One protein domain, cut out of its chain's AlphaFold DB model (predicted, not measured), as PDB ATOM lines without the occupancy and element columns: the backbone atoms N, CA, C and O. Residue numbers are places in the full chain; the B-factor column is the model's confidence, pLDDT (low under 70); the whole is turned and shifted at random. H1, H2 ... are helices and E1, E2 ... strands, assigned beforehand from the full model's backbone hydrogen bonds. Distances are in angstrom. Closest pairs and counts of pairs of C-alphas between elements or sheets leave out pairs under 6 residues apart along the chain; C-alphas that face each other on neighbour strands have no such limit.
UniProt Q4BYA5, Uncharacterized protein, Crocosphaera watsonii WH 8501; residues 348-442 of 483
ATOM      1  N   LYS A 348     229.223 133.823 154.710       93.88
ATOM      2  CA  LYS A 348     230.244 134.883 154.655       93.88
ATOM      3  C   LYS A 348     231.057 134.975 155.941       93.88
ATOM      4  O   LYS A 348     232.269 135.177 155.882       93.88
ATOM      5  N   TRP A 349     230.407 134.856 157.097       94.75
ATOM      6  CA  TRP A 349     231.091 134.860 158.384       94.75
ATOM      7  C   TRP A 349     232.038 133.661 158.494       94.75
ATOM      8  O   TRP A 349     233.224 133.869 158.741       94.75
ATOM      9  N   LEU A 350     231.559 132.447 158.215       94.69
ATOM     10  CA  LEU A 350     232.332 131.209 158.309       94.69
ATOM     11  C   LEU A 350     233.531 131.208 157.350       94.69
ATOM     12  O   LEU A 350     234.645 130.896 157.761       94.69
ATOM     13  N   ALA A 351     233.331 131.648 156.104       92.88
ATOM     14  CA  ALA A 351     234.397 131.751 155.104       92.88
ATOM     15  C   ALA A 351     235.490 132.776 155.467       92.88
ATOM     16  O   ALA A 351     236.581 132.734 154.908       92.88
ATOM     17  N   SER A 352     235.212 133.702 156.389       91.88
ATOM     18  CA  SER A 352     236.164 134.733 156.824       91.88
ATOM     19  C   SER A 352     236.977 134.355 158.069       91.88
ATOM     20  O   SER A 352     237.640 135.220 158.635       91.88
ATOM     21  N   ARG A 353     236.867 133.115 158.568       91.81
ATOM     22  CA  ARG A 353     237.556 132.662 159.788       91.81
ATOM     23  C   ARG A 353     238.913 132.047 159.447       91.81
ATOM     24  O   ARG A 353     238.983 131.100 158.669       91.81
ATOM     25  N   GLU A 354     239.984 132.555 160.050       88.31
ATOM     26  CA  GLU A 354     241.361 132.156 159.711       88.31
ATOM     27  C   GLU A 354     241.716 130.721 160.135       88.31
ATOM     28  O   GLU A 354     242.618 130.104 159.572       88.31
ATOM     29  N   ASP A 355     241.027 130.174 161.133       93.00
ATOM     30  CA  ASP A 355     241.276 128.838 161.672       93.00
ATOM     31  C   ASP A 355     240.303 127.770 161.158       93.00
ATOM     32  O   ASP A 355     240.465 126.604 161.513       93.00
ATOM     33  N   PHE A 356     239.355 128.116 160.280       91.81
ATOM     34  CA  PHE A 356     238.357 127.174 159.763       91.81
ATOM     35  C   PHE A 356     238.981 125.926 159.116       91.81
ATOM     36  O   PHE A 356     238.606 124.802 159.455       91.81
ATOM     37  N   GLU A 357     239.989 126.101 158.255       90.56
ATOM     38  CA  GLU A 357     240.662 124.974 157.592       90.56
ATOM     39  C   GLU A 357     241.401 124.066 158.590       90.56
ATOM     40  O   GLU A 357     241.389 122.849 158.426       90.56
ATOM     41  N   LYS A 358     241.934 124.607 159.699       93.12
ATOM     42  CA  LYS A 358     242.607 123.798 160.736       93.12
ATOM     43  C   LYS A 358     241.650 122.817 161.416       93.12
ATOM     44  O   LYS A 358     242.063 121.719 161.783       93.12
ATOM     45  N   TYR A 359     240.387 123.204 161.612       93.81
ATOM     46  CA  TYR A 359     239.364 122.303 162.155       93.81
ATOM     47  C   TYR A 359     238.977 121.229 161.136       93.81
ATOM     48  O   TYR A 359     238.866 120.060 161.505       93.81
ATOM     49  N   ARG A 360     238.847 121.605 159.857       91.25
ATOM     50  CA  ARG A 360     238.551 120.668 158.765       91.25
ATOM     51  C   ARG A 360     239.653 119.617 158.600       91.25
ATOM     52  O   ARG A 360     239.341 118.436 158.522       91.25
ATOM     53  N   GLU A 361     240.922 120.022 158.591       95.00
ATOM     54  CA  GLU A 361     242.077 119.113 158.479       95.00
ATOM     55  C   GLU A 361     242.161 118.110 159.637       95.00
ATOM     56  O   GLU A 361     242.647 116.994 159.468       95.00
ATOM     57  N   GLN A 362     241.675 118.499 160.818       95.50
ATOM     58  CA  GLN A 362     241.639 117.649 162.009       95.50
ATOM     59  C   GLN A 362     240.365 116.802 162.117       95.50
ATOM     60  O   GLN A 362     240.189 116.143 163.142       95.50
ATOM     61  N   ASP A 363     239.479 116.846 161.117       93.88
ATOM     62  CA  ASP A 363     238.152 116.216 161.139       93.88
ATOM     63  C   ASP A 363     237.340 116.589 162.399       93.88
ATOM     64  O   ASP A 363     236.703 115.760 163.052       93.88
ATOM     65  N   LYS A 364     237.411 117.869 162.799       94.88
ATOM     66  CA  LYS A 364     236.714 118.413 163.973       94.88
ATOM     67  C   LYS A 364     235.606 119.383 163.565       94.88
ATOM     68  O   LYS A 364     235.800 120.193 162.657       94.88
ATOM     69  N   PRO A 365     234.466 119.390 164.280       93.38
ATOM     70  CA  PRO A 365     233.439 120.401 164.069       93.38
ATOM     71  C   PRO A 365     233.974 121.792 164.434       93.38
ATOM     72  O   PRO A 365     234.588 121.971 165.488       93.38
ATOM     73  N   TYR A 366     233.717 122.781 163.575       95.00
ATOM     74  CA  TYR A 366     234.070 124.174 163.846       95.00
ATOM     75  C   TYR A 366     233.114 124.767 164.899       95.00
ATOM     76  O   TYR A 366     231.899 124.763 164.673       95.00
ATOM     77  N   PRO A 367     233.605 125.268 166.046       94.88
ATOM     78  CA  PRO A 367     232.732 125.776 167.093       94.88
ATOM     79  C   PRO A 367     232.116 127.120 166.692       94.88
ATOM     80  O   PRO A 367     232.807 128.043 166.261       94.88
ATOM     81  N   VAL A 368     230.801 127.234 166.866       96.12
ATOM     82  CA  VAL A 368     230.031 128.458 166.623       96.12
ATOM     83  C   VAL A 368     229.421 128.914 167.942       96.12
ATOM     84  O   VAL A 368     228.681 128.164 168.579       96.12
ATOM     85  N   TYR A 369     229.711 130.146 168.351       96.44
ATOM     86  CA  TYR A 369     229.177 130.735 169.572       96.44
ATOM     87  C   TYR A 369     228.001 131.662 169.265       96.44
ATOM     88  O   TYR A 369     228.084 132.575 168.440       96.44
ATOM     89  N   LEU A 370     226.908 131.432 169.991       96.69
ATOM     90  CA  LEU A 370     225.743 132.305 170.060       96.69
ATOM     91  C   LEU A 370     225.672 132.860 171.479       96.69
ATOM     92  O   LEU A 370     225.549 132.104 172.441       96.69
ATOM     93  N   VAL A 371     225.766 134.177 171.615       97.31
ATOM     94  CA  VAL A 371     225.739 134.839 172.921       97.31
ATOM     95  C   VAL A 371     224.331 135.356 173.188       97.31
ATOM     96  O   VAL A 371     223.727 135.991 172.325       97.31
ATOM     97  N   SER A 372     223.817 135.126 174.395       97.50
ATOM     98  CA  SER A 372     222.587 135.754 174.881       97.50
ATOM     99  C   SER A 372     222.905 136.677 176.057       97.50
ATOM    100  O   SER A 372     223.488 136.238 177.046       97.50
ATOM    101  N   ALA A 373     222.544 137.957 175.947       97.12
ATOM    102  CA  ALA A 373     222.776 138.971 176.973       97.12
ATOM    103  C   ALA A 373     221.446 139.549 177.483       97.12
ATOM    104  O   ALA A 373     220.722 140.242 176.763       97.12
ATOM    105  N   GLN A 374     221.131 139.270 178.747       96.19
ATOM    106  CA  GLN A 374     219.898 139.728 179.386       96.19
ATOM    107  C   GLN A 374     219.867 141.246 179.623       96.19
ATOM    108  O   GLN A 374     220.894 141.923 179.653       96.19
ATOM    109  N   GLY A 375     218.663 141.770 179.844       95.31
ATOM    110  CA  GLY A 375     218.447 143.152 180.259       95.31
ATOM    111  C   GLY A 375     218.679 143.350 181.755       95.31
ATOM    112  O   GLY A 375     218.614 142.411 182.542       95.31
ATOM    113  N   GLY A 376     218.935 144.595 182.150       91.06
ATOM    114  CA  GLY A 376     219.190 144.953 183.551       91.06
ATOM    115  C   GLY A 376     219.873 146.309 183.714       91.06
ATOM    116  O   GLY A 376     220.713 146.473 184.591       91.06
ATOM    117  N   GLY A 377     219.571 147.264 182.826       89.50
ATOM    118  CA  GLY A 377     220.183 148.594 182.842       89.50
ATOM    119  C   GLY A 377     221.715 148.558 182.791       89.50
ATOM    120  O   GLY A 377     222.312 147.712 182.125       89.50
ATOM    121  N   ILE A 378     222.352 149.482 183.509       88.81
ATOM    122  CA  ILE A 378     223.809 149.632 183.480       88.81
ATOM    123  C   ILE A 378     224.555 148.406 184.021       88.81
ATOM    124  O   ILE A 378     225.607 148.059 183.495       88.81
ATOM    125  N   PHE A 379     223.975 147.694 184.992       90.31
ATOM    126  CA  PHE A 379     224.541 146.450 185.514       90.31
ATOM    127  C   PHE A 379     224.677 145.397 184.410       90.31
ATOM    128  O   PHE A 379     225.744 144.813 184.233       90.31
ATOM    129  N   ALA A 380     223.621 145.195 183.616       95.06
ATOM    130  CA  ALA A 380     223.671 144.264 182.493       95.06
ATOM    131  C   ALA A 380     224.656 144.713 181.403       95.06
ATOM    132  O   ALA A 380     225.333 143.870 180.820       95.06
ATOM    133  N   ALA A 381     224.773 146.023 181.155       95.25
ATOM    134  CA  ALA A 381     225.750 146.563 180.209       95.25
ATOM    135  C   ALA A 381     227.195 146.297 180.663       95.25
ATOM    136  O   ALA A 381     227.989 145.748 179.895       95.25
ATOM    137  N   TYR A 382     227.503 146.610 181.928       94.94
ATOM    138  CA  TYR A 382     228.792 146.334 182.555       94.94
ATOM    139  C   TYR A 382     229.112 144.841 182.491       94.94
ATOM    140  O   TYR A 382     230.154 144.459 181.965       94.94
ATOM    141  N   HIS A 383     228.193 143.986 182.945       96.25
ATOM    142  CA  HIS A 383     228.409 142.544 183.009       96.25
ATOM    143  C   HIS A 383     228.613 141.928 181.619       96.25
ATOM    144  O   HIS A 383     229.563 141.180 181.414       96.25
ATOM    145  N   ALA A 384     227.756 142.251 180.643       97.38
ATOM    146  CA  ALA A 384     227.877 141.711 179.289       97.38
ATOM    147  C   ALA A 384     229.185 142.150 178.614       97.38
ATOM    148  O   ALA A 384     229.883 141.317 178.041       97.38
ATOM    149  N   SER A 385     229.539 143.436 178.715       97.00
ATOM    150  CA  SER A 385     230.761 143.964 178.100       97.00
ATOM    151  C   SER A 385     232.019 143.388 178.749       97.00
ATOM    152  O   SER A 385     232.887 142.860 178.061       97.00
ATOM    153  N   THR A 386     232.108 143.418 180.080       96.81
ATOM    154  CA  THR A 386     233.298 142.944 180.806       96.81
ATOM    155  C   THR A 386     233.500 141.437 180.679       96.81
ATOM    156  O   THR A 386     234.623 141.011 180.429       96.81
ATOM    157  N   ALA A 387     232.438 140.625 180.761       96.88
ATOM    158  CA  ALA A 387     232.548 139.175 180.614       96.88
ATOM    159  C   ALA A 387     233.013 138.766 179.206       96.88
ATOM    160  O   ALA A 387     233.919 137.942 179.073       96.88
ATOM    161  N   LEU A 388     232.435 139.354 178.152       97.12
ATOM    162  CA  LEU A 388     232.836 139.050 176.774       97.12
ATOM    163  C   LEU A 388     234.258 139.530 176.479       97.12
ATOM    164  O   LEU A 388     235.040 138.794 175.876       97.12
ATOM    165  N   SER A 389     234.618 140.720 176.960       95.94
ATOM    166  CA  SER A 389     235.977 141.245 176.848       95.94
ATOM    167  C   SER A 389     236.992 140.384 177.602       95.94
ATOM    168  O   SER A 389     238.049 140.086 177.058       95.94
ATOM    169  N   LYS A 390     236.658 139.893 178.804       95.94
ATOM    170  CA  LYS A 390     237.514 138.968 179.557       95.94
ATOM    171  C   LYS A 390     237.775 137.683 178.785       95.94
ATOM    172  O   LYS A 390     238.912 137.214 178.745       95.94
ATOM    173  N   LEU A 391     236.724 137.103 178.205       96.00
ATOM    174  CA  LEU A 391     236.836 135.889 177.402       96.00
ATOM    175  C   LEU A 391     237.693 136.132 176.159       96.00
ATOM    176  O   LEU A 391     238.537 135.299 175.857       96.00
ATOM    177  N   HIS A 392     237.540 137.280 175.493       93.88
ATOM    178  CA  HIS A 392     238.408 137.672 174.382       93.88
ATOM    179  C   HIS A 392     239.879 137.793 174.804       93.88
ATOM    180  O   HIS A 392     240.742 137.213 174.155       93.88
ATOM    181  N   ASP A 393     240.161 138.489 175.908       92.94
ATOM    182  CA  ASP A 393     241.530 138.701 176.389       92.94
ATOM    183  C   ASP A 393     242.190 137.393 176.872       92.94
ATOM    184  O   ASP A 393     243.405 137.229 176.776       92.94
ATOM    185  N   SER A 394     241.400 136.456 177.412       94.31
ATOM    186  CA  SER A 394     241.908 135.211 178.012       94.31
ATOM    187  C   SER A 394     242.013 134.050 177.021       94.31
ATOM    188  O   SER A 394     242.779 133.116 177.255       94.31
ATOM    189  N   LEU A 395     241.218 134.068 175.948       92.25
ATOM    190  CA  LEU A 395     241.121 132.982 174.977       92.25
ATOM    191  C   LEU A 395     241.418 133.520 173.571       92.25
ATOM    192  O   LEU A 395     240.537 134.132 172.952       92.25
ATOM    193  N   PRO A 396     242.623 133.247 173.030       76.50
ATOM    194  CA  PRO A 396     242.944 133.551 171.643       76.50
ATOM    195  C   PRO A 396     241.865 132.929 170.753       76.50
ATOM    196  O   PRO A 396     241.573 131.744 170.896       76.50
ATOM    197  N   ASN A 397     241.252 133.731 169.882       87.81
ATOM    198  CA  ASN A 397     240.175 133.363 168.950       87.81
ATOM    199  C   ASN A 397     238.732 133.377 169.488       87.81
ATOM    200  O   ASN A 397     237.808 133.219 168.693       87.81
ATOM    201  N   PHE A 398     238.458 133.625 170.773       93.25
ATOM    202  CA  PHE A 398     237.069 133.580 171.271       93.25
ATOM    203  C   PHE A 398     236.092 134.459 170.466       93.25
ATOM    204  O   PHE A 398     235.026 133.995 170.057       93.25
ATOM    205  N   SER A 399     236.470 135.708 170.179       92.75
ATOM    206  CA  SER A 399     235.609 136.648 169.453       92.75
ATOM    207  C   SER A 399     235.351 136.242 168.002       92.75
ATOM    208  O   SER A 399     234.258 136.501 167.503       92.75
ATOM    209  N   GLN A 400     236.300 135.586 167.318       92.12
ATOM    210  CA  GLN A 400     236.084 135.172 165.928       92.12
ATOM    211  C   GLN A 400     235.081 134.022 165.798       92.12
ATOM    212  O   GLN A 400     234.464 133.893 164.741       92.12
ATOM    213  N   HIS A 401     234.876 133.242 166.863       95.56
ATOM    214  CA  HIS A 401     233.869 132.182 166.925       95.56
ATOM    215  C   HIS A 401     232.465 132.691 167.288       95.56
ATOM    216  O   HIS A 401     231.504 131.934 167.158       95.56
ATOM    217  N   ILE A 402     232.300 133.957 167.690       96.12
ATOM    218  CA  ILE A 402     230.971 134.547 167.893       96.12
ATOM    219  C   ILE A 402     230.347 134.856 166.533       96.12
ATOM    220  O   ILE A 402     230.838 135.706 165.789       96.12
ATOM    221  N   PHE A 403     229.234 134.186 166.235       95.81
ATOM    222  CA  PHE A 403     228.429 134.486 165.053       95.81
ATOM    223  C   PHE A 403     227.384 135.568 165.341       95.81
ATOM    224  O   PHE A 403     227.228 136.507 164.564       95.81
ATOM    225  N   ALA A 404     226.679 135.455 166.470       95.25
ATOM    226  CA  ALA A 404     225.600 136.373 166.819       95.25
ATOM    227  C   ALA A 404     225.525 136.637 168.325       95.25
ATOM    228  O   ALA A 404     225.787 135.756 169.148       95.25
ATOM    229  N   ILE A 405     225.100 137.856 168.669       97.00
ATOM    230  CA  ILE A 405     224.776 138.264 170.036       97.00
ATOM    231  C   ILE A 405     223.309 138.699 170.074       97.00
ATOM    232  O   ILE A 405     222.946 139.748 169.544       97.00
ATOM    233  N   SER A 406     222.458 137.897 170.712       96.69
ATOM    234  CA  SER A 406     221.075 138.261 171.018       96.69
ATOM    235  C   SER A 406     221.041 138.991 172.354       96.69
ATOM    236  O   SER A 406     221.502 138.466 173.365       96.69
ATOM    237  N   SER A 407     220.545 140.225 172.377       97.38
ATOM    238  CA  SER A 407     220.628 141.074 173.565       97.38
ATOM    239  C   SER A 407     219.406 141.966 173.724       97.38
ATOM    240  O   SER A 407     218.761 142.315 172.736       97.38
ATOM    241  N   VAL A 408     219.103 142.360 174.963       96.69
ATOM    242  CA  VAL A 408     217.998 143.283 175.265       96.69
ATOM    243  C   VAL A 408     218.409 144.360 176.272       96.69
ATOM    244  O   VAL A 408     219.173 144.105 177.204       96.69
ATOM    245  N   SER A 409     217.849 145.568 176.133       94.31
ATOM    246  CA  SER A 409     218.029 146.687 177.074       94.31
ATOM    247  C   SER A 409     219.519 146.973 177.361       94.31
ATOM    248  O   SER A 409     220.304 147.153 176.435       94.31
ATOM    249  N   GLY A 410     219.935 147.012 178.629       93.75
ATOM    250  CA  GLY A 410     221.331 147.208 179.026       93.75
ATOM    251  C   GLY A 410     222.307 146.178 178.447       93.75
ATOM    252  O   GLY A 410     223.417 146.542 178.067       93.75
ATOM    253  N   GLY A 411     221.882 144.922 178.277       96.81
ATOM    254  CA  GLY A 411     222.692 143.901 177.610       96.81
ATOM    255  C   GLY A 411     223.048 144.288 176.173       96.81
ATOM    256  O   GLY A 411     224.148 143.987 175.720       96.81
ATOM    257  N   SER A 412     222.170 145.023 175.477       96.31
ATOM    258  CA  SER A 412     222.434 145.532 174.125       96.31
ATOM    259  C   SER A 412     223.497 146.625 174.107       96.31
ATOM    260  O   SER A 412     224.316 146.651 173.187       96.31
ATOM    261  N   LEU A 413     223.542 147.483 175.134       93.81
ATOM    262  CA  LEU A 413     224.619 148.467 175.292       93.81
ATOM    263  C   LEU A 413     225.961 147.760 175.511       93.81
ATOM    264  O   LEU A 413     226.934 148.075 174.830       93.81
ATOM    265  N   GLY A 414     225.995 146.764 176.401       96.19
ATOM    266  CA  GLY A 414     227.208 145.991 176.680       96.19
ATOM    267  C   GLY A 414     227.704 145.189 175.470       96.19
ATOM    268  O   GLY A 414     228.884 145.242 175.137       96.19
ATOM    269  N   ALA A 415     226.797 144.512 174.762       97.38
ATOM    270  CA  ALA A 415     227.103 143.771 173.536       97.38
ATOM    271  C   ALA A 415     227.611 144.674 172.400       97.38
ATOM    272  O   ALA A 415     228.565 144.316 171.703       97.38
ATOM    273  N   SER A 416     226.996 145.847 172.221       95.00
ATOM    274  CA  SER A 416     227.435 146.825 171.218       95.00
ATOM    275  C   SER A 416     228.818 147.375 171.560       95.00
ATOM    276  O   SER A 416     229.673 147.444 170.681       95.00
ATOM    277  N   ALA A 417     229.072 147.693 172.835       94.88
ATOM    278  CA  ALA A 417     230.383 148.145 173.287       94.88
ATOM    279  C   ALA A 417     231.460 147.080 173.043       94.88
ATOM    280  O   ALA A 417     232.470 147.386 172.421       94.88
ATOM    281  N   PHE A 418     231.226 145.825 173.439       95.88
ATOM    282  CA  PHE A 418     232.153 144.723 173.165       95.88
ATOM    283  C   PHE A 418     232.449 144.574 171.665       95.88
ATOM    284  O   PHE A 418     233.611 144.523 171.267       95.88
ATOM    285  N   SER A 419     231.411 144.564 170.822       94.69
ATOM    286  CA  SER A 419     231.569 144.411 169.368       94.69
ATOM    287  C   SER A 419     232.393 145.548 168.752       94.69
ATOM    288  O   SER A 419     233.239 145.307 167.891       94.69
ATOM    289  N   SER A 420     232.176 146.784 169.212       93.00
ATOM    290  CA  SER A 420     232.958 147.949 168.790       93.00
ATOM    291  C   SER A 420     234.397 147.892 169.304       93.00
ATOM    292  O   SER A 420     235.315 148.128 168.525       93.00
ATOM    293  N   LEU A 421     234.612 147.502 170.565       92.25
ATOM    294  CA  LEU A 421     235.948 147.341 171.143       92.25
ATOM    295  C   LEU A 421     236.763 146.297 170.376       92.25
ATOM    296  O   LEU A 421     237.882 146.597 169.987       92.25
ATOM    297  N   VAL A 422     236.201 145.119 170.081       91.94
ATOM    298  CA  VAL A 422     236.873 144.085 169.266       91.94
ATOM    299  C   VAL A 422     237.268 144.629 167.893       91.94
ATOM    300  O   VAL A 422     238.358 144.341 167.407       91.94
ATOM    301  N   LYS A 423     236.401 145.433 167.271       88.81
ATOM    302  CA  LYS A 423     236.668 146.035 165.960       88.81
ATOM    303  C   LYS A 423     237.754 147.116 166.007       88.81
ATOM    304  O   LYS A 423     238.519 147.232 165.058       88.81
ATOM    305  N   GLU A 424     237.815 147.912 167.069       86.12
ATOM    306  CA  GLU A 424     238.832 148.958 167.254       86.12
ATOM    307  C   GLU A 424     240.179 148.400 167.734       86.12
ATOM    308  O   GLU A 424     241.225 148.995 167.478       86.12
ATOM    309  N   ASN A 425     240.181 147.252 168.421       78.00
ATOM    310  CA  ASN A 425     241.390 146.654 168.992       78.00
ATOM    311  C   ASN A 425     242.271 145.911 167.980       78.00
ATOM    312  O   ASN A 425     243.216 145.240 168.386       78.00
ATOM    313  N   ILE A 426     241.986 146.037 166.681       65.69
ATOM    314  CA  ILE A 426     242.812 145.460 165.613       65.69
ATOM    315  C   ILE A 426     244.243 146.037 165.663       65.69
ATOM    316  O   ILE A 426     245.191 145.312 165.376       65.69
ATOM    317  N   ASP A 427     244.408 147.285 166.133       57.66
ATOM    318  CA  ASP A 427     245.701 147.993 166.142       57.66
ATOM    319  C   ASP A 427     246.293 148.256 167.545       57.66
ATOM    320  O   ASP A 427     247.483 148.541 167.676       57.66
ATOM    321  N   ASN A 428     245.494 148.173 168.617       60.53
ATOM    322  CA  ASN A 428     245.885 148.611 169.964       60.53
ATOM    323  C   ASN A 428     245.916 147.429 170.942       60.53
ATOM    324  O   ASN A 428     244.875 146.943 171.346       60.53
ATOM    325  N   GLN A 429     247.093 146.992 171.393       68.69
ATOM    326  CA  GLN A 429     247.281 145.819 172.273       68.69
ATOM    327  C   GLN A 429     246.816 146.008 173.740       68.69
ATOM    328  O   GLN A 429     247.340 145.373 174.655       68.69
ATOM    329  N   GLU A 430     245.858 146.896 174.010       83.38
ATOM    330  CA  GLU A 430     245.296 147.039 175.355       83.38
ATOM    331  C   GLU A 430     244.229 145.960 175.628       83.38
ATOM    332  O   GLU A 430     243.421 145.688 174.738       83.38
ATOM    333  N   PRO A 431     244.159 145.399 176.854       90.69
ATOM    334  CA  PRO A 431     243.097 144.466 177.236       90.69
ATOM    335  C   PRO A 431     241.702 145.095 177.108       90.69
ATOM    336  O   PRO A 431     241.441 146.168 177.673       90.69
ATOM    337  N   LEU A 432     240.785 144.422 176.408       92.69
ATOM    338  CA  LEU A 432     239.413 144.898 176.205       92.69
ATOM    339  C   LEU A 432     238.655 144.976 177.529       92.69
ATOM    340  O   LEU A 432     237.794 145.844 177.689       92.69
ATOM    341  N   GLU A 433     238.965 144.096 178.486       94.31
ATOM    342  CA  GLU A 433     238.343 144.087 179.810       94.31
ATOM    343  C   GLU A 433     238.540 145.443 180.493       94.31
ATOM    344  O   GLU A 433     237.588 146.042 180.996       94.31
ATOM    345  N   LYS A 434     239.761 145.985 180.429       93.00
ATOM    346  CA  LYS A 434     240.095 147.281 181.026       93.00
ATOM    347  C   LYS A 434     239.303 148.421 180.381       93.00
ATOM    348  O   LYS A 434     238.814 149.294 181.097       93.00
ATOM    349  N   LYS A 435     239.134 148.405 179.054       92.50
ATOM    350  CA  LYS A 435     238.325 149.399 178.324       92.50
ATOM    351  C   LYS A 435     236.840 149.295 178.681       92.50
ATOM    352  O   LYS A 435     236.202 150.309 178.948       92.50
ATOM    353  N   ALA A 436     236.306 148.077 178.771       94.06
ATOM    354  CA  ALA A 436     234.923 147.835 179.177       94.06
ATOM    355  C   ALA A 436     234.639 148.328 180.607       94.06
ATOM    356  O   ALA A 436     233.632 149.004 180.835       94.06
ATOM    357  N   ILE A 437     235.546 148.046 181.553       93.88
ATOM    358  CA  ILE A 437     235.468 148.551 182.931       93.88
ATOM    359  C   ILE A 437     235.561 150.080 182.944       93.88
ATOM    360  O   ILE A 437     234.772 150.725 183.629       93.88
ATOM    361  N   LYS A 438     236.481 150.673 182.170       91.56
ATOM    362  CA  LYS A 438     236.626 152.132 182.074       91.56
ATOM    363  C   LYS A 438     235.352 152.800 181.561       91.56
ATOM    364  O   LYS A 438     235.034 153.867 182.063       91.56
ATOM    365  N   LEU A 439     234.636 152.203 180.611       91.31
ATOM    366  CA  LEU A 439     233.412 152.775 180.048       91.31
ATOM    367  C   LEU A 439     232.219 152.670 181.008       91.31
ATOM    368  O   LEU A 439     231.558 153.665 181.297       91.31
ATOM    369  N   PHE A 440     231.922 151.460 181.489       92.12
ATOM    370  CA  PHE A 440     230.700 151.194 182.260       92.12
ATOM    371  C   PHE A 440     230.879 151.309 183.777       92.12
ATOM    372  O   PHE A 440     229.886 151.303 184.499       92.12
ATOM    373  N   GLY A 441     232.115 151.416 184.266       88.31
ATOM    374  CA  GLY A 441     232.424 151.695 185.670       88.31
ATOM    375  C   GLY A 441     232.301 153.174 186.049       88.31
ATOM    376  O   GLY A 441     232.621 153.536 187.175       88.31
ATOM    377  N   GLN A 442     231.878 154.036 185.120       88.75
ATOM    378  CA  GLN A 442     231.728 155.476 185.338       88.75
ATOM    379  C   GLN A 442     230.283 155.840 185.666       88.75
ATOM    380  O   GLN A 442     229.339 155.110 185.359       88.75
TER     381      GLN A 442
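Overview. This is residues 348 to 442 of the 483 residues of an uncharacterized protein of Crocosphaera watsonii WH 8501 (UniProt Q4BYA5). Three helices, H3, H5 and H6, pack together with their centres in a triangle, and H3 and H5 also pack on a small sheet of two parallel strands, E1 and E2. H1 and H2 lie away from these helices, H2 toward one end of the long axis. The 95 printed residues hold six named helices and two named strands, in the order H1 H2 E1 H3 H4 E2 H5 H6, mostly helix. The whole is compact, radius of gyration of the C-alphas 14.2 A, yet elongated, spanning 46 by 28 by 21 A.

Along the chain. H1 is residues 348 to 351, from C-alpha 348 at (230.244, 134.883, 154.655), and H2 residues 356 to 361. E1, residues 369 to 373, is 12.8 A long. H3, residues 377 to 394, is 26.0 A. H4 is residues 398 to 401, and E2, residues 402 to 407, is 13.5 A. H5, residues 410 to 424, is 21.2 A; H6, residues 432 to 440, is 12.3 A and ends at C-alpha 440 at (230.700, 151.194, 182.260).

Arrangement. H3, the hub, touches H5, closest C-alphas Ala 381 and Gly 414 at 3.9 A, the same way at a shallow tilt of 34 degrees, only just short of steep. It touches H6, Ser 389 and Glu 433 at 4.7 A, opposite ways at 12 degrees, shallow. H5 and H6 form a helical hairpin. E1 and E2 are parallel, with N 371 and O 404 at 2.9 A. E1, H3, H4 and E2 make a strand-helix-strand unit, helices between parallel neighbours, with a right-handed crossover. H2, H3, H5 and H6 have each O i to N i+4 pair within hydrogen-bond range; H1 and H4 are too short for one.

Size, cuts and confidence. The C-alphas farthest apart, Asp 363 and Gln 442, are 46.6 A apart. The printed part has no cut and no long link. Residues 426 to 429 have pLDDT under 70.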